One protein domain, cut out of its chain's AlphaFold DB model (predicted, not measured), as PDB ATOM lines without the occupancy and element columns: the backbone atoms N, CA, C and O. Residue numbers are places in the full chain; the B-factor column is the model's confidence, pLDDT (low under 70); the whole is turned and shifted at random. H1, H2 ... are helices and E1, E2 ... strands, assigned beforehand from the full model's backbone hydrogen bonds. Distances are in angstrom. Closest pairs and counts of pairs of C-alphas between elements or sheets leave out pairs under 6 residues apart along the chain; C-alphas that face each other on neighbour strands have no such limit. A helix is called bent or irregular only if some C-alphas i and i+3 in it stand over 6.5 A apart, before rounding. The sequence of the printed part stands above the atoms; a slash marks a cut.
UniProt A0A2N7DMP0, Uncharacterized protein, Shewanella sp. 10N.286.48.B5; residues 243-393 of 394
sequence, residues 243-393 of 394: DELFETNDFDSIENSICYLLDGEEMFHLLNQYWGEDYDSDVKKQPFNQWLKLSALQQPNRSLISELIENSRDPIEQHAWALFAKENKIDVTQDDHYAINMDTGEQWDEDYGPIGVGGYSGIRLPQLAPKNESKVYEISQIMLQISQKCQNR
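What this domain is: This is residues 243 to 393 of the 394 residues of an uncharacterized protein of Shewanella sp. 10N.286.48.B5 (UniProt A0A2N7DMP0). Four helices, H4, H5, H6 and H7, fold back and forth as a zigzag of helical hairpins; the long helix H8 crosses H7 at a steep tilt and meets the last residues of H5. From this helical body a two-stranded hairpin arm, E1 and E2 with its loop of residues 342 to 354, reaches away and makes much of the length; at the other end of that length H1 packs on H8, and the short H2 and H3 follow it. The printed part has 151 residues, with eight named helices and two named strands in the order H1 to H7, E1, E2, H8; the sheet, E1 - E2, is antiparallel, and the class is mostly helix. It is only just compact, close to loose, with a radius of gyration of the C-alphas of 17.5 A, and spans 54 by 41 by 37 A.

Where its parts are: Find C-alpha 243 at (110.020, -5.570, 81.887); there H1 begins, residues 243 to 248. H2, residues 252 to 256, and H3, residues 258 to 261, come next. H4, residues 264 to 275, is 15.9 A from first to last C-alpha. Find C-alpha 282 at (101.025, 5.490, 82.239); from there H5 runs 23.9 A to residue 298. It has a kink of 32 degrees near residue 289 and is irregular, with C-alphas 284 and 287 at 7.1 A. H6 is residues 302 to 311, 14.2 A, and H7 residues 315 to 327, 18.4 A. E1, residues 336 to 341, measures 16.4 A, and E2, residues 355 to 360, 16.3 A. H8, residues 370 to 391, is the longest helix at 32.4 A and ends at C-alpha 391, (128.281, -4.974, 88.339). It is irregular, but only just: C-alphas 371 and 374 are 7.0 A apart.

How they stand to each other: H5 and H8 are the hubs, touching three helices each. Start at H1: it touches H8, whose residues 379 to 383 alone take part, about perpendicular at 74 degrees, and the closest C-alphas are Phe 246 and Ile 379, 5.8 A. H2 and H3 are close but not clearly touching, with C-alphas 254 and 260 at 6.1 A. H4 and H5 form a helical hairpin and touch at Gly 264 and Ser 295, closest C-alphas 4.1 A, at a shallow tilt of 26 degrees, opposite ways. The hairpin of H5 and H6 also has a shallow tilt of 26 degrees; residues 292 to 296 alone of H5 touch H6, closest C-alphas Ala 296 and Leu 304, 5.8 A. The hairpin of H6 and H7 has a shallow tilt of 8 degrees, closest C-alphas Ile 309 and Gln 318, 4.7 A. H7 touches H8 at a steep tilt of 50 degrees, closest C-alphas Ala 320 and Val 376, 4.9 A. Residues 297 to 298 alone of H5 touch H8, closest C-alphas Leu 297 and Ser 387, 4.9 A. In the hairpin of E1 and E2, look for N 338 and O 358 at 3.1 A and N 356 and O 340 at 2.8 A, both within hydrogen-bond range. H6 and E2 are near each other, while H4 and E1 are apart. Every O i to N i+4 pair is within hydrogen-bond range in H1, H2, H4, H6 and H7, but 11 of 13 in H5 and 16 of 18 in H8; H3 is too short for such a pair.

The domain as a whole: The two C-alphas farthest apart are those of Thr 248 and Tyr 352, 54.1 A. The printed part has no cut, and E1 to E2 is the long link. Residues 277 to 283, of which 282 to 283 belong to H5, stand free. The mean pLDDT of the printed part is 89.7; look for values under 70 at residues 277 to 284 and residue 393.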
ATOM      1  N   ASP A 243     111.243  -4.759  81.801       91.88
ATOM      2  CA  ASP A 243     110.020  -5.570  81.887       91.88
ATOM      3  C   ASP A 243     110.010  -6.732  80.888       91.88
ATOM      4  O   ASP A 243     109.592  -7.838  81.224       91.88
ATOM      5  N   GLU A 244     110.547  -6.517  79.686       91.19
ATOM      6  CA  GLU A 244     110.673  -7.571  78.678       91.19
ATOM      7  C   GLU A 244     111.678  -8.646  79.114       91.19
ATOM      8  O   GLU A 244     111.467  -9.834  78.861       91.19
ATOM      9  N   LEU A 245     112.735  -8.269  79.840       91.06
ATOM     10  CA  LEU A 245     113.662  -9.235  80.431       91.06
ATOM     11  C   LEU A 245     112.991 -10.123  81.477       91.06
ATOM     12  O   LEU A 245     113.271 -11.321  81.523       91.06
ATOM     13  N   PHE A 246     112.101  -9.562  82.299       90.50
ATOM     14  CA  PHE A 246     111.356 -10.340  83.292       90.50
ATOM     15  C   PHE A 246     110.424 -11.371  82.645       90.50
ATOM     16  O   PHE A 246     110.142 -12.401  83.256       90.50
ATOM     17  N   GLU A 247     109.954 -11.114  81.423       88.38
ATOM     18  CA  GLU A 247     109.074 -12.023  80.683       88.38
ATOM     19  C   GLU A 247     109.831 -13.057  79.843       88.38
ATOM     20  O   GLU A 247     109.418 -14.216  79.768       88.38
ATOM     21  N   THR A 248     110.914 -12.647  79.182       88.12
ATOM     22  CA  THR A 248     111.609 -13.462  78.170       88.12
ATOM     23  C   THR A 248     112.816 -14.215  78.716       88.12
ATOM     24  O   THR A 248     113.181 -15.249  78.155       88.12
ATOM     25  N   ASN A 249     113.430 -13.718  79.796       86.81
ATOM     26  CA  ASN A 249     114.707 -14.206  80.318       86.81
ATOM     27  C   ASN A 249     115.838 -14.197  79.257       86.81
ATOM     28  O   ASN A 249     116.755 -15.020  79.305       86.81
ATOM     29  N   ASP A 250     115.760 -13.288  78.272       86.12
ATOM     30  CA  ASP A 250     116.745 -13.144  77.194       86.12
ATOM     31  C   ASP A 250     117.829 -12.110  77.540       86.12
ATOM     32  O   ASP A 250     117.727 -10.913  77.251       86.12
ATOM     33  N   PHE A 251     118.912 -12.594  78.142       86.81
ATOM     34  CA  PHE A 251     120.040 -11.755  78.543       86.81
ATOM     35  C   PHE A 251     120.950 -11.311  77.391       86.81
ATOM     36  O   PHE A 251     121.836 -10.483  77.633       86.81
ATOM     37  N   ASP A 252     120.762 -11.802  76.160       84.62
ATOM     38  CA  ASP A 252     121.576 -11.366  75.019       84.62
ATOM     39  C   ASP A 252     121.312  -9.881  74.707       84.62
ATOM     40  O   ASP A 252     122.203  -9.145  74.273       84.62
ATOM     41  N   SER A 253     120.106  -9.393  75.002       80.25
ATOM     42  CA  SER A 253     119.732  -7.978  74.868       80.25
ATOM     43  C   SER A 253     120.588  -7.037  75.736       80.25
ATOM     44  O   SER A 253     120.919  -5.929  75.304       80.25
ATOM     45  N   ILE A 254     121.046  -7.496  76.908       85.12
ATOM     46  CA  ILE A 254     121.927  -6.740  77.817       85.12
ATOM     47  C   ILE A 254     123.315  -6.549  77.197       85.12
ATOM     48  O   ILE A 254     123.975  -5.532  77.399       85.12
ATOM     49  N   GLU A 255     123.812  -7.542  76.460       81.06
ATOM     50  CA  GLU A 255     125.117  -7.488  75.785       81.06
ATOM     51  C   GLU A 255     125.104  -6.595  74.546       81.06
ATOM     52  O   GLU A 255     126.128  -6.006  74.207       81.06
ATOM     53  N   ASN A 256     123.939  -6.431  73.921       82.06
ATOM     54  CA  ASN A 256     123.803  -5.717  72.656       82.06
ATOM     55  C   ASN A 256     123.283  -4.274  72.789       82.06
ATOM     56  O   ASN A 256     123.307  -3.531  71.805       82.06
ATOM     57  N   SER A 257     122.816  -3.858  73.969       89.31
ATOM     58  CA  SER A 257     122.272  -2.515  74.200       89.31
ATOM     59  C   SER A 257     123.208  -1.639  75.030       89.31
ATOM     60  O   SER A 257     123.636  -2.025  76.119       89.31
ATOM     61  N   ILE A 258     123.467  -0.416  74.548       91.44
ATOM     62  CA  ILE A 258     124.241   0.588  75.295       91.44
ATOM     63  C   ILE A 258     123.567   1.003  76.607       91.44
ATOM     64  O   ILE A 258     124.258   1.471  77.501       91.44
ATOM     65  N   CYS A 259     122.245   0.839  76.744       92.94
ATOM     66  CA  CYS A 259     121.512   1.336  77.911       92.94
ATOM     67  C   CYS A 259     122.015   0.711  79.217       92.94
ATOM     68  O   CYS A 259     122.024   1.371  80.243       92.94
ATOM     69  N   TYR A 260     122.488  -0.536  79.166       91.88
ATOM     70  CA  TYR A 260     123.032  -1.255  80.323       91.88
ATOM     71  C   TYR A 260     124.475  -0.875  80.676       91.88
ATOM     72  O   TYR A 260     125.022  -1.409  81.640       91.88
ATOM     73  N   LEU A 261     125.110  -0.025  79.865       89.88
ATOM     74  CA  LEU A 261     126.442   0.535  80.103       89.88
ATOM     75  C   LEU A 261     126.380   1.971  80.640       89.88
ATOM     76  O   LEU A 261     127.417   2.515  81.000       89.88
ATOM     77  N   LEU A 262     125.192   2.575  80.655       91.31
ATOM     78  CA  LEU A 262     124.946   3.897  81.219       91.31
ATOM     79  C   LEU A 262     124.536   3.759  82.689       91.31
ATOM     80  O   LEU A 262     123.954   2.737  83.076       91.31
ATOM     81  N   ASP A 263     124.815   4.785  83.492       91.31
ATOM     82  CA  ASP A 263     124.311   4.866  84.862       91.31
ATOM     83  C   ASP A 263     122.798   5.128  84.835       91.31
ATOM     84  O   ASP A 263     122.317   6.118  84.280       91.31
ATOM     85  N   GLY A 264     122.022   4.193  85.380       92.38
ATOM     86  CA  GLY A 264     120.570   4.257  85.340       92.38
ATOM     87  C   GLY A 264     119.984   5.396  86.171       92.38
ATOM     88  O   GLY A 264     118.936   5.919  85.793       92.38
ATOM     89  N   GLU A 265     120.630   5.778  87.278       90.12
ATOM     90  CA  GLU A 265     120.186   6.874  88.146       90.12
ATOM     91  C   GLU A 265     120.416   8.216  87.455       90.12
ATOM     92  O   GLU A 265     119.487   9.015  87.313       90.12
ATOM     93  N   GLU A 266     121.622   8.421  86.928       91.00
ATOM     94  CA  GLU A 266     121.969   9.620  86.171       91.00
ATOM     95  C   GLU A 266     121.042   9.791  84.962       91.00
ATOM     96  O   GLU A 266     120.431  10.847  84.778       91.00
ATOM     97  N   MET A 267     120.847   8.727  84.178       93.19
ATOM     98  CA  MET A 267     119.946   8.755  83.028       93.19
ATOM     99  C   MET A 267     118.498   9.053  83.423       93.19
ATOM    100  O   MET A 267     117.820   9.810  82.725       93.19
ATOM    101  N   PHE A 268     118.010   8.488  84.532       91.00
ATOM    102  CA  PHE A 268     116.674   8.787  85.044       91.00
ATOM    103  C   PHE A 268     116.528  10.278  85.380       91.00
ATOM    104  O   PHE A 268     115.577  10.915  84.915       91.00
ATOM    105  N   HIS A 269     117.481  10.853  86.117       89.38
ATOM    106  CA  HIS A 269     117.462  12.268  86.491       89.38
ATOM    107  C   HIS A 269     117.576  13.200  85.285       89.38
ATOM    108  O   HIS A 269     116.759  14.114  85.148       89.38
ATOM    109  N   LEU A 270     118.530  12.939  84.386       91.19
ATOM    110  CA  LEU A 270     118.739  13.730  83.176       91.19
ATOM    111  C   LEU A 270     117.488  13.744  82.303       91.19
ATOM    112  O   LEU A 270     117.004  14.806  81.918       91.19
ATOM    113  N   LEU A 271     116.909  12.579  82.014       91.06
ATOM    114  CA  LEU A 271     115.707  12.523  81.189       91.06
ATOM    115  C   LEU A 271     114.529  13.226  81.872       91.06
ATOM    116  O   LEU A 271     113.743  13.889  81.191       91.06
ATOM    117  N   ASN A 272     114.392  13.102  83.197       88.38
ATOM    118  CA  ASN A 272     113.310  13.745  83.944       88.38
ATOM    119  C   ASN A 272     113.456  15.275  83.955       88.38
ATOM    120  O   ASN A 272     112.461  15.986  83.867       88.38
ATOM    121  N   GLN A 273     114.683  15.800  83.973       89.12
ATOM    122  CA  GLN A 273     114.937  17.239  83.876       89.12
ATOM    123  C   GLN A 273     114.397  17.850  82.571       89.12
ATOM    124  O   GLN A 273     113.914  18.980  82.583       89.12
ATOM    125  N   TYR A 274     114.477  17.126  81.452       88.88
ATOM    126  CA  TYR A 274     114.103  17.658  80.135       88.88
ATOM    127  C   TYR A 274     112.714  17.223  79.650       88.88
ATOM    128  O   TYR A 274     112.078  17.962  78.904       88.88
ATOM    129  N   TRP A 275     112.226  16.051  80.067       89.19
ATOM    130  CA  TRP A 275     110.945  15.486  79.615       89.19
ATOM    131  C   TRP A 275     110.011  15.065  80.767       89.19
ATOM    132  O   TRP A 275     109.027  14.363  80.528       89.19
ATOM    133  N   GLY A 276     110.293  15.486  82.006       81.12
ATOM    134  CA  GLY A 276     109.553  15.083  83.207       81.12
ATOM    135  C   GLY A 276     108.234  15.811  83.487       81.12
ATOM    136  O   GLY A 276     107.434  15.357  84.298       81.12
ATOM    137  N   GLU A 277     107.952  16.945  82.848       67.38
ATOM    138  CA  GLU A 277     106.757  17.743  83.186       67.38
ATOM    139  C   GLU A 277     105.485  17.328  82.404       67.38
ATOM    140  O   GLU A 277     104.389  17.794  82.705       67.38
ATOM    141  N   ASP A 278     105.585  16.387  81.454       60.88
ATOM    142  CA  ASP A 278     104.545  16.074  80.449       60.88
ATOM    143  C   ASP A 278     103.683  14.805  80.733       60.88
ATOM    144  O   ASP A 278     103.129  14.176  79.809       60.88
ATOM    145  N   TYR A 279     103.545  14.381  81.999       59.19
ATOM    146  CA  TYR A 279     102.931  13.082  82.349       59.19
ATOM    147  C   TYR A 279     101.442  13.109  82.719       59.19
ATOM    148  O   TYR A 279     101.082  13.089  83.894       59.19
ATOM    149  N   ASP A 280     100.574  12.942  81.725       56.50
ATOM    150  CA  ASP A 280      99.154  12.616  81.963       56.50
ATOM    151  C   ASP A 280      98.813  11.118  81.777       56.50
ATOM    152  O   ASP A 280      97.666  10.716  81.974       56.50
ATOM    153  N   SER A 281      99.766  10.249  81.390       61.66
ATOM    154  CA  SER A 281      99.465   8.829  81.121       61.66
ATOM    155  C   SER A 281     100.570   7.828  81.474       61.66
ATOM    156  O   SER A 281     101.761   8.105  81.336       61.66
ATOM    157  N   ASP A 282     100.151   6.616  81.863       65.56
ATOM    158  CA  ASP A 282     101.025   5.490  82.239       65.56
ATOM    159  C   ASP A 282     101.986   5.077  81.098       65.56
ATOM    160  O   ASP A 282     103.127   4.701  81.350       65.56
ATOM    161  N   VAL A 283     101.573   5.222  79.830       62.09
ATOM    162  CA  VAL A 283     102.409   4.896  78.653       62.09
ATOM    163  C   VAL A 283     103.603   5.844  78.528       62.09
ATOM    164  O   VAL A 283     104.705   5.407  78.213       62.09
ATOM    165  N   LYS A 284     103.416   7.138  78.818       66.06
ATOM    166  CA  LYS A 284     104.501   8.131  78.757       66.06
ATOM    167  C   LYS A 284     105.519   7.968  79.890       66.06
ATOM    168  O   LYS A 284     106.658   8.397  79.745       66.06
ATOM    169  N   LYS A 285     105.127   7.322  80.993       76.69
ATOM    170  CA  LYS A 285     106.009   7.013  82.129       76.69
ATOM    171  C   LYS A 285     106.876   5.778  81.902       76.69
ATOM    172  O   LYS A 285     107.830   5.573  82.647       76.69
ATOM    173  N   GLN A 286     106.568   4.958  80.894       82.62
ATOM    174  CA  GLN A 286     107.237   3.673  80.705       82.62
ATOM    175  C   GLN A 286     108.764   3.809  80.558       82.62
ATOM    176  O   GLN A 286     109.444   3.117  81.313       82.62
ATOM    177  N   PRO A 287     109.328   4.711  79.724       88.44
ATOM    178  CA  PRO A 287     110.783   4.861  79.621       88.44
ATOM    179  C   PRO A 287     111.450   5.214  80.959       88.44
ATOM    180  O   PRO A 287     112.445   4.597  81.324       88.44
ATOM    181  N   PHE A 288     110.866   6.138  81.727       89.12
ATOM    182  CA  PHE A 288     111.378   6.555  83.039       89.12
ATOM    183  C   PHE A 288     111.348   5.420  84.051       89.12
ATOM    184  O   PHE A 288     112.332   5.191  84.744       89.12
ATOM    185  N   ASN A 289     110.254   4.656  84.078       89.94
ATOM    186  CA  ASN A 289     110.164   3.475  84.925       89.94
ATOM    187  C   ASN A 289     111.232   2.434  84.543       89.94
ATOM    188  O   ASN A 289     111.843   1.844  85.423       89.94
ATOM    189  N   GLN A 290     111.526   2.230  83.250       94.12
ATOM    190  CA  GLN A 290     112.605   1.315  82.850       94.12
ATOM    191  C   GLN A 290     113.980   1.776  83.364       94.12
ATOM    192  O   GLN A 290     114.762   0.939  83.814       94.12
ATOM    193  N   TRP A 291     114.272   3.080  83.322       95.00
ATOM    194  CA  TRP A 291     115.516   3.639  83.865       95.00
ATOM    195  C   TRP A 291     115.583   3.549  85.394       95.00
ATOM    196  O   TRP A 291     116.599   3.104  85.919       95.00
ATOM    197  N   LEU A 292     114.484   3.841  86.098       94.31
ATOM    198  CA  LEU A 292     114.385   3.673  87.552       94.31
ATOM    199  C   LEU A 292     114.617   2.211  87.975       94.31
ATOM    200  O   LEU A 292     115.358   1.933  88.916       94.31
ATOM    201  N   LYS A 293     114.036   1.256  87.236       96.19
ATOM    202  CA  LYS A 293     114.274  -0.178  87.448       96.19
ATOM    203  C   LYS A 293     115.734  -0.550  87.217       96.19
ATOM    204  O   LYS A 293     116.298  -1.280  88.025       96.19
ATOM    205  N   LEU A 294     116.354  -0.063  86.138       95.94
ATOM    206  CA  LEU A 294     117.771  -0.318  85.875       95.94
ATOM    207  C   LEU A 294     118.660   0.259  86.984       95.94
ATOM    208  O   LEU A 294     119.543  -0.449  87.457       95.94
ATOM    209  N   SER A 295     118.383   1.484  87.437       95.56
ATOM    210  CA  SER A 295     119.077   2.126  88.559       95.56
ATOM    211  C   SER A 295     119.032   1.251  89.817       95.56
ATOM    212  O   SER A 295     120.075   0.887  90.357       95.56
ATOM    213  N   ALA A 296     117.843   0.772  90.208       96.50
ATOM    214  CA  ALA A 296     117.685  -0.116  91.361       96.50
ATOM    215  C   ALA A 296     118.404  -1.471  91.202       96.50
ATOM    216  O   ALA A 296     118.807  -2.075  92.196       96.50
ATOM    217  N   LEU A 297     118.561  -1.972  89.972       96.25
ATOM    218  CA  LEU A 297     119.289  -3.215  89.690       96.25
ATOM    219  C   LEU A 297     120.809  -3.015  89.697       96.25
ATOM    220  O   LEU A 297     121.532  -3.911  90.134       96.25
ATOM    221  N   GLN A 298     121.301  -1.872  89.218       94.25
ATOM    222  CA  GLN A 298     122.723  -1.524  89.232       94.25
ATOM    223  C   GLN A 298     123.199  -1.199  90.651       94.25
ATOM    224  O   GLN A 298     124.204  -1.754  91.103       94.25
ATOM    225  N   GLN A 299     122.451  -0.352  91.360       93.44
ATOM    226  CA  GLN A 299     122.778   0.152  92.692       93.44
ATOM    227  C   GLN A 299     121.571  -0.003  93.637       93.44
ATOM    228  O   GLN A 299     120.835   0.955  93.889       93.44
ATOM    229  N   PRO A 300     121.333  -1.216  94.175       95.00
ATOM    230  CA  PRO A 300     120.202  -1.465  95.060       95.00
ATOM    231  C   PRO A 300     120.260  -0.563  96.293       95.00
ATOM    232  O   PRO A 300     121.168  -0.676  97.116       95.00
ATOM    233  N   ASN A 301     119.266   0.306  96.452       93.38
ATOM    234  CA  ASN A 301     119.096   1.103  97.658       93.38
ATOM    235  C   ASN A 301     117.629   1.147  98.084       93.38
ATOM    236  O   ASN A 301     116.708   0.878  97.308       93.38
ATOM    237  N   ARG A 302     117.418   1.463  99.364       93.88
ATOM    238  CA  ARG A 302     116.090   1.433  99.972       93.88
ATOM    239  C   ARG A 302     115.124   2.402  99.294       93.88
ATOM    240  O   ARG A 302     113.971   2.027  99.101       93.88
ATOM    241  N   SER A 303     115.577   3.605  98.945       91.62
ATOM    242  CA  SER A 303     114.729   4.660  98.383       91.62
ATOM    243  C   SER A 303     114.154   4.255  97.027       91.62
ATOM    244  O   SER A 303     112.936   4.229  96.865       91.62
ATOM    245  N   LEU A 304     115.015   3.842  96.092       92.88
ATOM    246  CA  LEU A 304     114.607   3.451  94.740       92.88
ATOM    247  C   LEU A 304     113.679   2.236  94.756       92.88
ATOM    248  O   LEU A 304     112.646   2.216  94.091       92.88
ATOM    249  N   ILE A 305     114.026   1.213  95.543       95.94
ATOM    250  CA  ILE A 305     113.210  -0.003  95.603       95.94
ATOM    251  C   ILE A 305     111.855   0.285  96.261       95.94
ATOM    252  O   ILE A 305     110.837  -0.258  95.832       95.94
ATOM    253  N   SER A 306     111.824   1.161  97.268       94.00
ATOM    254  CA  SER A 306     110.576   1.610  97.889       94.00
ATOM    255  C   SER A 306     109.671   2.311  96.878       94.00
ATOM    256  O   SER A 306     108.509   1.936  96.744       94.00
ATOM    257  N   GLU A 307     110.224   3.244  96.102       92.19
ATOM    258  CA  GLU A 307     109.497   3.953  95.047       92.19
ATOM    259  C   GLU A 307     108.929   2.991  93.988       92.19
ATOM    260  O   GLU A 307     107.769   3.112  93.591       92.19
ATOM    261  N   LEU A 308     109.705   1.987  93.569       94.62
ATOM    262  CA  LEU A 308     109.258   0.963  92.617       94.62
ATOM    263  C   LEU A 308     108.101   0.115  93.162       94.62
ATOM    264  O   LEU A 308     107.153  -0.189  92.432       94.62
ATOM    265  N   ILE A 309     108.147  -0.251  94.446       95.12
ATOM    266  CA  ILE A 309     107.069  -1.001  95.097       95.12
ATOM    267  C   ILE A 309     105.805  -0.142  95.193       95.12
ATOM    268  O   ILE A 309     104.718  -0.608  94.847       95.12
ATOM    269  N   GLU A 310     105.922   1.105  95.644       90.69
ATOM    270  CA  GLU A 310     104.776   1.994  95.861       90.69
ATOM    271  C   GLU A 310     104.100   2.425  94.552       90.69
ATOM    272  O   GLU A 310     102.872   2.540  94.500       90.69
ATOM    273  N   ASN A 311     104.878   2.599  93.479       88.75
ATOM    274  CA  ASN A 311     104.361   2.972  92.162       88.75
ATOM    275  C   ASN A 311     103.824   1.783  91.349       88.75
ATOM    276  O   ASN A 311     103.047   1.989  90.410       88.75
ATOM    277  N   SER A 312     104.194   0.543  91.686       89.69
ATOM    278  CA  SER A 312     103.643  -0.640  91.018       89.69
ATOM    279  C   SER A 312     102.227  -0.960  91.509       89.69
ATOM    280  O   SER A 312     101.890  -0.829  92.685       89.69
ATOM    281  N   ARG A 313     101.375  -1.420  90.588       89.56
ATOM    282  CA  ARG A 313     100.033  -1.949  90.892       89.56
ATOM    283  C   ARG A 313      99.976  -3.476  90.861       89.56
ATOM    284  O   ARG A 313      98.913  -4.031  91.140       89.56
ATOM    285  N   ASP A 314     101.066  -4.149  90.493       92.75
ATOM    286  CA  ASP A 314     101.127  -5.608  90.414       92.75
ATOM    287  C   ASP A 314     101.709  -6.188  91.715       92.75
ATOM    288  O   ASP A 314     102.897  -6.008  91.989       92.75
ATOM    289  N   PRO A 315     100.918  -6.940  92.508       96.06
ATOM    290  CA  PRO A 315     101.424  -7.628  93.690       96.06
ATOM    291  C   PRO A 315     102.626  -8.533  93.402       96.06
ATOM    292  O   PRO A 315     103.472  -8.707  94.270       96.06
ATOM    293  N   ILE A 316     102.720  -9.136  92.213       96.62
ATOM    294  CA  ILE A 316     103.853 -10.004  91.875       96.62
ATOM    295  C   ILE A 316     105.133  -9.171  91.776       96.62
ATOM    296  O   ILE A 316     106.138  -9.529  92.383       96.62
ATOM    297  N   GLU A 317     105.081  -8.046  91.067       95.44
ATOM    298  CA  GLU A 317     106.209  -7.125  90.933       95.44
ATOM    299  C   GLU A 317     106.616  -6.522  92.286       95.44
ATOM    300  O   GLU A 317     107.795  -6.546  92.637       95.44
ATOM    301  N   GLN A 318     105.653  -6.062  93.092       97.00
ATOM    302  CA  GLN A 318     105.916  -5.517  94.432       97.00
ATOM    303  C   GLN A 318     106.639  -6.520  95.338       97.00
ATOM    304  O   GLN A 318     107.611  -6.183  96.016       97.00
ATOM    305  N   HIS A 319     106.182  -7.776  95.340       98.19
ATOM    306  CA  HIS A 319     106.830  -8.839  96.108       98.19
ATOM    307  C   HIS A 319     108.201  -9.217  95.535       98.19
ATOM    308  O   HIS A 319     109.107  -9.518  96.309       98.19
ATOM    309  N   ALA A 320     108.382  -9.179  94.211       98.00
ATOM    310  CA  ALA A 320     109.669  -9.465  93.575       98.00
ATOM    311  C   ALA A 320     110.730  -8.416  93.938       98.00
ATOM    312  O   ALA A 320     111.836  -8.793  94.325       98.00
ATOM    313  N   TRP A 321     110.377  -7.126  93.917       98.12
ATOM    314  CA  TRP A 321     111.256  -6.042  94.370       98.12
ATOM    315  C   TRP A 321     111.622  -6.160  95.849       98.12
ATOM    316  O   TRP A 321     112.792  -6.028  96.202       98.12
ATOM    317  N   ALA A 322     110.657  -6.475  96.716       97.81
ATOM    318  CA  ALA A 322     110.933  -6.680  98.137       97.81
ATOM    319  C   ALA A 322     111.845  -7.893  98.390       97.81
ATOM    320  O   ALA A 322     112.730  -7.838  99.247       97.81
ATOM    321  N   LEU A 323     111.662  -8.982  97.634       98.00
ATOM    322  CA  LEU A 323     112.541 -10.148  97.709       98.00
ATOM    323  C   LEU A 323     113.953  -9.811  97.210       98.00
ATOM    324  O   LEU A 323     114.922 -10.116  97.897       98.00
ATOM    325  N   PHE A 324     114.074  -9.118  96.075       98.19
ATOM    326  CA  PHE A 324     115.354  -8.634  95.550       98.19
ATOM    327  C   PHE A 324     116.086  -7.713  96.540       98.19
ATOM    328  O   PHE A 324     117.289  -7.875  96.756       98.19
ATOM    329  N   ALA A 325     115.373  -6.788  97.193       97.38
ATOM    330  CA  ALA A 325     115.931  -5.934  98.241       97.38
ATOM    331  C   ALA A 325     116.521  -6.768  99.381       97.38
ATOM    332  O   ALA A 325     117.667  -6.565  99.786       97.38
ATOM    333  N   LYS A 326     115.762  -7.762  99.854       96.88
ATOM    334  CA  LYS A 326     116.174  -8.635 100.951       96.88
ATOM    335  C   LYS A 326     117.436  -9.433 100.620       96.88
ATOM    336  O   LYS A 326     118.309  -9.553 101.477       96.88
ATOM    337  N   GLU A 327     117.559  -9.932  99.390       97.19
ATOM    338  CA  GLU A 327     118.772 -10.613  98.901       97.19
ATOM    339  C   GLU A 327     119.991  -9.669  98.872       97.19
ATOM    340  O   GLU A 327     121.116 -10.086  99.144       97.19
ATOM    341  N   ASN A 328     119.760  -8.368  98.671       95.62
ATOM    342  CA  ASN A 328     120.762  -7.307  98.802       95.62
ATOM    343  C   ASN A 328     120.887  -6.746 100.233       95.62
ATOM    344  O   ASN A 328     121.515  -5.712 100.441       95.62
ATOM    345  N   LYS A 329     120.343  -7.446 101.241       96.31
ATOM    346  CA  LYS A 329     120.374  -7.073 102.670       96.31
ATOM    347  C   LYS A 329     119.641  -5.764 102.998       96.31
ATOM    348  O   LYS A 329     119.949  -5.125 104.001       96.31
ATOM    349  N   ILE A 330     118.649  -5.398 102.193       95.50
ATOM    350  CA  ILE A 330     117.780  -4.239 102.397       95.50
ATOM    351  C   ILE A 330     116.387  -4.745 102.784       95.50
ATOM    352  O   ILE A 330     115.705  -5.378 101.980       95.50
ATOM    353  N   ASP A 331     115.941  -4.470 104.010       94.88
ATOM    354  CA  ASP A 331     114.589  -4.839 104.450       94.88
ATOM    355  C   ASP A 331     113.623  -3.656 104.343       94.88
ATOM    356  O   ASP A 331     113.415  -2.907 105.296       94.88
ATOM    357  N   VAL A 332     112.993  -3.518 103.176       95.56
ATOM    358  CA  VAL A 332     111.990  -2.475 102.898       95.56
ATOM    359  C   VAL A 332     110.697  -2.617 103.715       95.56
ATOM    360  O   VAL A 332     109.874  -1.707 103.712       95.56
ATOM    361  N   THR A 333     110.485  -3.737 104.419       94.81
ATOM    362  CA  THR A 333     109.237  -4.006 105.160       94.81
ATOM    363  C   THR A 333     109.276  -3.549 106.615       94.81
ATOM    364  O   THR A 333     108.227  -3.436 107.250       94.81
ATOM    365  N   GLN A 334     110.470  -3.290 107.150       93.81
ATOM    366  CA  GLN A 334     110.669  -2.780 108.505       93.81
ATOM    367  C   GLN A 334     110.891  -1.274 108.490       93.81
ATOM    368  O   GLN A 334     111.422  -0.735 107.521       93.81
ATOM    369  N   ASP A 335     110.506  -0.612 109.576       92.94
ATOM    370  CA  ASP A 335     110.869   0.782 109.813       92.94
ATOM    371  C   ASP A 335     112.392   0.908 109.967       92.94
ATOM    372  O   ASP A 335     113.029   0.091 110.633       92.94
ATOM    373  N   ASP A 336     112.956   1.959 109.385       89.50
ATOM    374  CA  ASP A 336     114.365   2.328 109.483       89.50
ATOM    375  C   ASP A 336     114.452   3.828 109.770       89.50
ATOM    376  O   ASP A 336     114.677   4.649 108.879       89.50
ATOM    377  N   HIS A 337     114.137   4.190 111.014       91.06
ATOM    378  CA  HIS A 337     114.117   5.571 111.478       91.06
ATOM    379  C   HIS A 337     115.375   5.885 112.286       91.06
ATOM    380  O   HIS A 337     115.778   5.115 113.159       91.06
ATOM    381  N   TYR A 338     115.945   7.063 112.056       89.25
ATOM    382  CA  TYR A 338     117.102   7.570 112.790       89.25
ATOM    383  C   TYR A 338     116.909   9.039 113.161       89.25
ATOM    384  O   TYR A 338     116.063   9.744 112.607       89.25
ATOM    385  N   ALA A 339     117.670   9.497 114.149       92.06
ATOM    386  CA  ALA A 339     117.645  10.891 114.557       92.06
ATOM    387  C   ALA A 339     118.383  11.760 113.531       92.06
ATOM    388  O   ALA A 339     119.495  11.425 113.117       92.06
ATOM    389  N   ILE A 340     117.782  12.888 113.166       92.56
ATOM    390  CA  ILE A 340     118.400  13.916 112.322       92.56
ATOM    391  C   ILE A 340     118.382  15.265 113.029       92.56
ATOM    392  O   ILE A 340     117.520  15.528 113.870       92.56
ATOM    393  N   ASN A 341     119.312  16.141 112.679       91.88
ATOM    394  CA  ASN A 341     119.212  17.555 112.994       91.88
ATOM    395  C   ASN A 341     118.121  18.176 112.103       91.88
ATOM    396  O   ASN A 341     118.193  18.070 110.884       91.88
ATOM    397  N   MET A 342     117.090  18.803 112.679       90.00
ATOM    398  CA  MET A 342     115.991  19.373 111.879       90.00
ATOM    399  C   MET A 342     116.400  20.600 111.061       90.00
ATOM    400  O   MET A 342     115.730  20.900 110.076       90.00
ATOM    401  N   ASP A 343     117.459  21.307 111.461       89.12
ATOM    402  CA  ASP A 343     117.910  22.507 110.757       89.12
ATOM    403  C   ASP A 343     118.781  22.154 109.537       89.12
ATOM    404  O   ASP A 343     118.708  22.849 108.525       89.12
ATOM    405  N   THR A 344     119.590  21.085 109.608       88.38
ATOM    406  CA  THR A 344     120.511  20.686 108.519       88.38
ATOM    407  C   THR A 344     120.093  19.424 107.764       88.38
ATOM    408  O   THR A 344     120.523  19.220 106.634       88.38
ATOM    409  N   GLY A 345     119.250  18.574 108.355       85.25
ATOM    410  CA  GLY A 345     118.874  17.266 107.810       85.25
ATOM    411  C   GLY A 345     119.934  16.173 107.995       85.25
ATOM    412  O   GLY A 345     119.690  15.021 107.638       85.25
ATOM    413  N   GLU A 346     121.092  16.509 108.565       87.69
ATOM    414  CA  GLU A 346     122.189  15.573 108.823       87.69
ATOM    415  C   GLU A 346     121.835  14.599 109.948       87.69
ATOM    416  O   GLU A 346     120.991  14.887 110.802       87.69
ATOM    417  N   GLN A 347     122.496  13.439 109.974       87.94
ATOM    418  CA  GLN A 347     122.356  12.501 111.084       87.94
ATOM    419  C   GLN A 347     122.761  13.191 112.391       87.94
ATOM    420  O   GLN A 347     123.812  13.817 112.474       87.94
ATOM    421  N   TRP A 348     121.906  13.083 113.406       86.81
ATOM    422  CA  TRP A 348     122.123  13.762 114.676       86.81
ATOM    423  C   TRP A 348     123.309  13.132 115.421       86.81
ATOM    424  O   TRP A 348     123.276  11.940 115.735       86.81
ATOM    425  N   ASP A 349     124.334  13.934 115.704       82.69
ATOM    426  CA  ASP A 349     125.605  13.540 116.330       82.69
ATOM    427  C   ASP A 349     125.770  14.088 117.760       82.69
ATOM    428  O   ASP A 349     126.874  14.159 118.287       82.69
ATOM    429  N   GLU A 350     124.651  14.410 118.413       75.88
ATOM    430  CA  GLU A 350     124.553  14.892 119.800       75.88
ATOM    431  C   GLU A 350     125.017  16.342 120.061       75.88
ATOM    432  O   GLU A 350     124.760  16.858 121.152       75.88
ATOM    433  N   ASP A 351     125.604  17.042 119.081       71.31
ATOM    434  CA  ASP A 351     126.377  18.261 119.366       71.31
ATOM    435  C   ASP A 351     125.646  19.600 119.142       71.31
ATOM    436  O   ASP A 351     126.029  20.608 119.746       71.31
ATOM    437  N   TYR A 352     124.573  19.667 118.343       79.06
ATOM    438  CA  TYR A 352     123.746  20.880 118.221       79.06
ATOM    439  C   TYR A 352     122.400  20.652 117.515       79.06
ATOM    440  O   TYR A 352     122.155  19.627 116.883       79.06
ATOM    441  N   GLY A 353     121.535  21.669 117.596       82.38
ATOM    442  CA  GLY A 353     120.285  21.757 116.839       82.38
ATOM    443  C   GLY A 353     119.127  20.935 117.421       82.38
ATOM    444  O   GLY A 353     119.309  20.111 118.321       82.38
ATOM    445  N   PRO A 354     117.893  21.194 116.966       89.44
ATOM    446  CA  PRO A 354     116.725  20.471 117.430       89.44
ATOM    447  C   PRO A 354     116.607  19.107 116.722       89.44
ATOM    448  O   PRO A 354     116.812  18.994 115.516       89.44
ATOM    449  N   ILE A 355     116.271  18.064 117.487       91.69
ATOM    450  CA  ILE A 355     116.210  16.675 117.005       91.69
ATOM    451  C   ILE A 355     114.905  16.385 116.250       91.69
ATOM    452  O   ILE A 355     113.813  16.715 116.717       91.69
ATOM    453  N   GLY A 356     115.025  15.737 115.096       90.31
ATOM    454  CA  GLY A 356     113.933  15.242 114.263       90.31
ATOM    455  C   GLY A 356     114.062  13.744 113.997       90.31
ATOM    456  O   GLY A 356     115.074  13.125 114.323       90.31
ATOM    457  N   VAL A 357     113.024  13.160 113.399       90.94
ATOM    458  CA  VAL A 357     113.032  11.765 112.939       90.94
ATOM    459  C   VAL A 357     113.190  11.766 111.425       90.94
ATOM    460  O   VAL A 357     112.331  12.292 110.721       90.94
ATOM    461  N   GLY A 358     114.291  11.197 110.947       87.62
ATOM    462  CA  GLY A 358     114.532  10.891 109.542       87.62
ATOM    463  C   GLY A 358     114.396   9.395 109.265       87.62
ATOM    464  O   GLY A 358     114.100   8.602 110.164       87.62
ATOM    465  N   GLY A 359     114.634   9.012 108.013       87.81
ATOM    466  CA  GLY A 359     114.586   7.626 107.558       87.81
ATOM    467  C   GLY A 359     113.252   7.230 106.927       87.81
ATOM    468  O   GLY A 359     112.538   8.070 106.381       87.81
ATOM    469  N   TYR A 360     112.938   5.937 106.967       87.69
ATOM    470  CA  TYR A 360     111.887   5.333 106.149       87.69
ATOM    471  C   TYR A 360     110.933   4.477 106.978       87.69
ATOM    472  O   TYR A 360     111.358   3.611 107.741       87.69
ATOM    473  N   SER A 361     109.632   4.629 106.744       91.69
ATOM    474  CA  SER A 361     108.645   3.674 107.252       91.69
ATOM    475  C   SER A 361     108.683   2.360 106.459       91.69
ATOM    476  O   SER A 361     109.077   2.325 105.291       91.69
ATOM    477  N   GLY A 362     108.289   1.261 107.099       92.69
ATOM    478  CA  GLY A 362     108.189  -0.050 106.467       92.69
ATOM    479  C   GLY A 362     107.026  -0.133 105.479       92.69
ATOM    480  O   GLY A 362     105.890   0.242 105.789       92.69
ATOM    481  N   ILE A 363     107.289  -0.684 104.293       94.75
ATOM    482  CA  ILE A 363     106.272  -0.880 103.261       94.75
ATOM    483  C   ILE A 363     105.417  -2.106 103.574       94.75
ATOM    484  O   ILE A 363     105.905  -3.213 103.818       94.75
ATOM    485  N   ARG A 364     104.096  -1.921 103.493       94.88
ATOM    486  CA  ARG A 364     103.115  -3.003 103.606       94.88
ATOM    487  C   ARG A 364     102.811  -3.589 102.236       94.88
ATOM    488  O   ARG A 364     102.050  -3.013 101.465       94.88
ATOM    489  N   LEU A 365     103.356  -4.769 101.969       95.69
ATOM    490  CA  LEU A 365     103.056  -5.509 100.748       95.69
ATOM    491  C   LEU A 365     101.607  -6.035 100.755       95.69
ATOM    492  O   LEU A 365     101.110  -6.457 101.807       95.69
ATOM    493  N   PRO A 366     100.916  -6.062  99.600       95.31
ATOM    494  CA  PRO A 366      99.588  -6.659  99.501       95.31
ATOM    495  C   PRO A 366      99.640  -8.175  99.714       95.31
ATOM    496  O   PRO A 366     100.693  -8.806  99.630       95.31
ATOM    497  N   GLN A 367      98.486  -8.802  99.941       95.12
ATOM    498  CA  GLN A 367      98.420 -10.258 100.044       95.12
ATOM    499  C   GLN A 367      98.780 -10.924  98.704       95.12
ATOM    500  O   GLN A 367      98.125 -10.683  97.689       95.12
ATOM    501  N   LEU A 368      99.778 -11.811  98.716       95.44
ATOM    502  CA  LEU A 368     100.156 -12.626  97.562       95.44
ATOM    503  C   LEU A 368      99.400 -13.961  97.581       95.44
ATOM    504  O   LEU A 368      99.317 -14.634  98.608       95.44
ATOM    505  N   ALA A 369      98.838 -14.364  96.442       95.00
ATOM    506  CA  ALA A 369      98.245 -15.691  96.308       95.00
ATOM    507  C   ALA A 369      99.356 -16.761  96.254       95.00
ATOM    508  O   ALA A 369     100.284 -16.582  95.466       95.00
ATOM    509  N   PRO A 370      99.237 -17.911  96.952       94.12
ATOM    510  CA  PRO A 370     100.305 -18.923  97.004       94.12
ATOM    511  C   PRO A 370     100.782 -19.415  95.630       94.12
ATOM    512  O   PRO A 370     101.959 -19.676  95.413       94.12
ATOM    513  N   LYS A 371      99.875 -19.474  94.646       94.88
ATOM    514  CA  LYS A 371     100.196 -19.850  93.258       94.88
ATOM    515  C   LYS A 371     101.175 -18.898  92.547       94.88
ATOM    516  O   LYS A 371     101.705 -19.270  91.509       94.88
ATOM    517  N   ASN A 372     101.361 -17.679  93.058       95.88
ATOM    518  CA  ASN A 372     102.233 -16.662  92.470       95.88
ATOM    519  C   ASN A 372     103.627 -16.630  93.123       95.88
ATOM    520  O   ASN A 372     104.509 -15.965  92.591       95.88
ATOM    521  N   GLU A 373     103.848 -17.344  94.235       94.75
ATOM    522  CA  GLU A 373     105.134 -17.356  94.956       94.75
ATOM    523  C   GLU A 373     106.296 -17.809  94.061       94.75
ATOM    524  O   GLU A 373     107.364 -17.199  94.073       94.75
ATOM    525  N   SER A 374     106.076 -18.825  93.220       95.81
ATOM    526  CA  SER A 374     107.101 -19.299  92.283       95.81
ATOM    527  C   SER A 374     107.473 -18.243  91.242       95.81
ATOM    528  O   SER A 374     108.644 -18.126  90.899       95.81
ATOM    529  N   LYS A 375     106.498 -17.455  90.770       95.75
ATOM    530  CA  LYS A 375     106.730 -16.387  89.787       95.75
ATOM    531  C   LYS A 375     107.487 -15.209  90.407       95.75
ATOM    532  O   LYS A 375     108.378 -14.661  89.773       95.75
ATOM    533  N   VAL A 376     107.168 -14.851  91.653       97.31
ATOM    534  CA  VAL A 376     107.930 -13.852  92.423       97.31
ATOM    535  C   VAL A 376     109.391 -14.277  92.560       97.31
ATOM    536  O   VAL A 376     110.291 -13.480  92.304       97.31
ATOM    537  N   TYR A 377     109.624 -15.541  92.926       96.75
ATOM    538  CA  TYR A 377     110.975 -16.081  93.039       96.75
ATOM    539  C   TYR A 377     111.717 -16.040  91.697       96.75
ATOM    540  O   TYR A 377     112.845 -15.563  91.648       96.75
ATOM    541  N   GLU A 378     111.081 -16.478  90.608       95.94
ATOM    542  CA  GLU A 378     111.656 -16.458  89.257       95.94
ATOM    543  C   GLU A 378     112.086 -15.048  88.826       95.94
ATOM    544  O   GLU A 378     113.250 -14.851  88.480       95.94
ATOM    545  N   ILE A 379     111.197 -14.054  88.934       96.81
ATOM    546  CA  ILE A 379     111.512 -12.658  88.592       96.81
ATOM    547  C   ILE A 379     112.661 -12.135  89.460       96.81
ATOM    548  O   ILE A 379     113.589 -11.519  88.944       96.81
ATOM    549  N   SER A 380     112.654 -12.419  90.765       97.00
ATOM    550  CA  SER A 380     113.739 -12.008  91.661       97.00
ATOM    551  C   SER A 380     115.088 -12.630  91.269       97.00
ATOM    552  O   SER A 380     116.112 -11.948  91.307       97.00
ATOM    553  N   GLN A 381     115.112 -13.887  90.810       96.44
ATOM    554  CA  GLN A 381     116.337 -14.498  90.281       96.44
ATOM    555  C   GLN A 381     116.809 -13.830  88.984       96.44
ATOM    556  O   GLN A 381     118.014 -13.647  88.808       96.44
ATOM    557  N   ILE A 382     115.890 -13.428  88.098       95.88
ATOM    558  CA  ILE A 382     116.227 -12.647  86.897       95.88
ATOM    559  C   ILE A 382     116.841 -11.301  87.306       95.88
ATOM    560  O   ILE A 382     117.920 -10.956  86.829       95.88
ATOM    561  N   MET A 383     116.221 -10.580  88.247       96.94
ATOM    562  CA  MET A 383     116.734  -9.311  88.782       96.94
ATOM    563  C   MET A 383     118.163  -9.450  89.330       96.94
ATOM    564  O   MET A 383     119.035  -8.647  88.997       96.94
ATOM    565  N   LEU A 384     118.444 -10.500  90.113       96.00
ATOM    566  CA  LEU A 384     119.792 -10.773  90.628       96.00
ATOM    567  C   LEU A 384     120.810 -11.029  89.508       96.00
ATOM    568  O   LEU A 384     121.938 -10.547  89.588       96.00
ATOM    569  N   GLN A 385     120.425 -11.750  88.453       94.25
ATOM    570  CA  GLN A 385     121.307 -11.997  87.306       94.25
ATOM    571  C   GLN A 385     121.598 -10.718  86.515       94.25
ATOM    572  O   GLN A 385     122.743 -10.508  86.106       94.25
ATOM    573  N   ILE A 386     120.599  -9.847  86.330       93.56
ATOM    574  CA  ILE A 386     120.793  -8.530  85.705       93.56
ATOM    575  C   ILE A 386     121.772  -7.708  86.545       93.56
ATOM    576  O   ILE A 386     122.779  -7.242  86.018       93.56
ATOM    577  N   SER A 387     121.524  -7.604  87.854       93.75
ATOM    578  CA  SER A 387     122.375  -6.865  88.792       93.75
ATOM    579  C   SER A 387     123.835  -7.335  88.731       93.75
ATOM    580  O   SER A 387     124.744  -6.532  88.526       93.75
ATOM    581  N   GLN A 388     124.068  -8.652  88.760       91.81
ATOM    582  CA  GLN A 388     125.408  -9.234  88.610       91.81
ATOM    583  C   GLN A 388     126.049  -8.917  87.253       91.81
ATOM    584  O   GLN A 388     127.246  -8.635  87.179       91.81
ATOM    585  N   LYS A 389     125.290  -8.977  86.152       90.12
ATOM    586  CA  LYS A 389     125.805  -8.636  84.816       90.12
ATOM    587  C   LYS A 389     126.180  -7.159  84.707       90.12
ATOM    588  O   LYS A 389     127.162  -6.861  84.032       90.12
ATOM    589  N   CYS A 390     125.443  -6.265  85.361       85.81
ATOM    590  CA  CYS A 390     125.758  -4.841  85.409       85.81
ATOM    591  C   CYS A 390     127.005  -4.552  86.259       85.81
ATOM    592  O   CYS A 390     127.900  -3.857  85.791       85.81
ATOM    593  N   GLN A 391     127.124  -5.155  87.446       79.44
ATOM    594  CA  GLN A 391     128.281  -4.974  88.339       79.44
ATOM    595  C   GLN A 391     129.603  -5.481  87.747       79.44
ATOM    596  O   GLN A 391     130.663  -4.962  88.062       79.44
ATOM    597  N   ASN A 392     129.564  -6.492  86.877       70.19
ATOM    598  CA  ASN A 392     130.763  -6.997  86.197       70.19
ATOM    599  C   ASN A 392     131.242  -6.101  85.033       70.19
ATOM    600  O   ASN A 392     132.180  -6.485  84.328       70.19
ATOM    601  N   ARG A 393     130.569  -4.974  84.761       63.06
ATOM    602  CA  ARG A 393     130.863  -4.076  83.627       63.06
ATOM    603  C   ARG A 393     131.389  -2.699  84.031       63.06
ATOM    604  O   ARG A 393     132.028  -2.069  83.192       63.06
TER     605      ARG A 393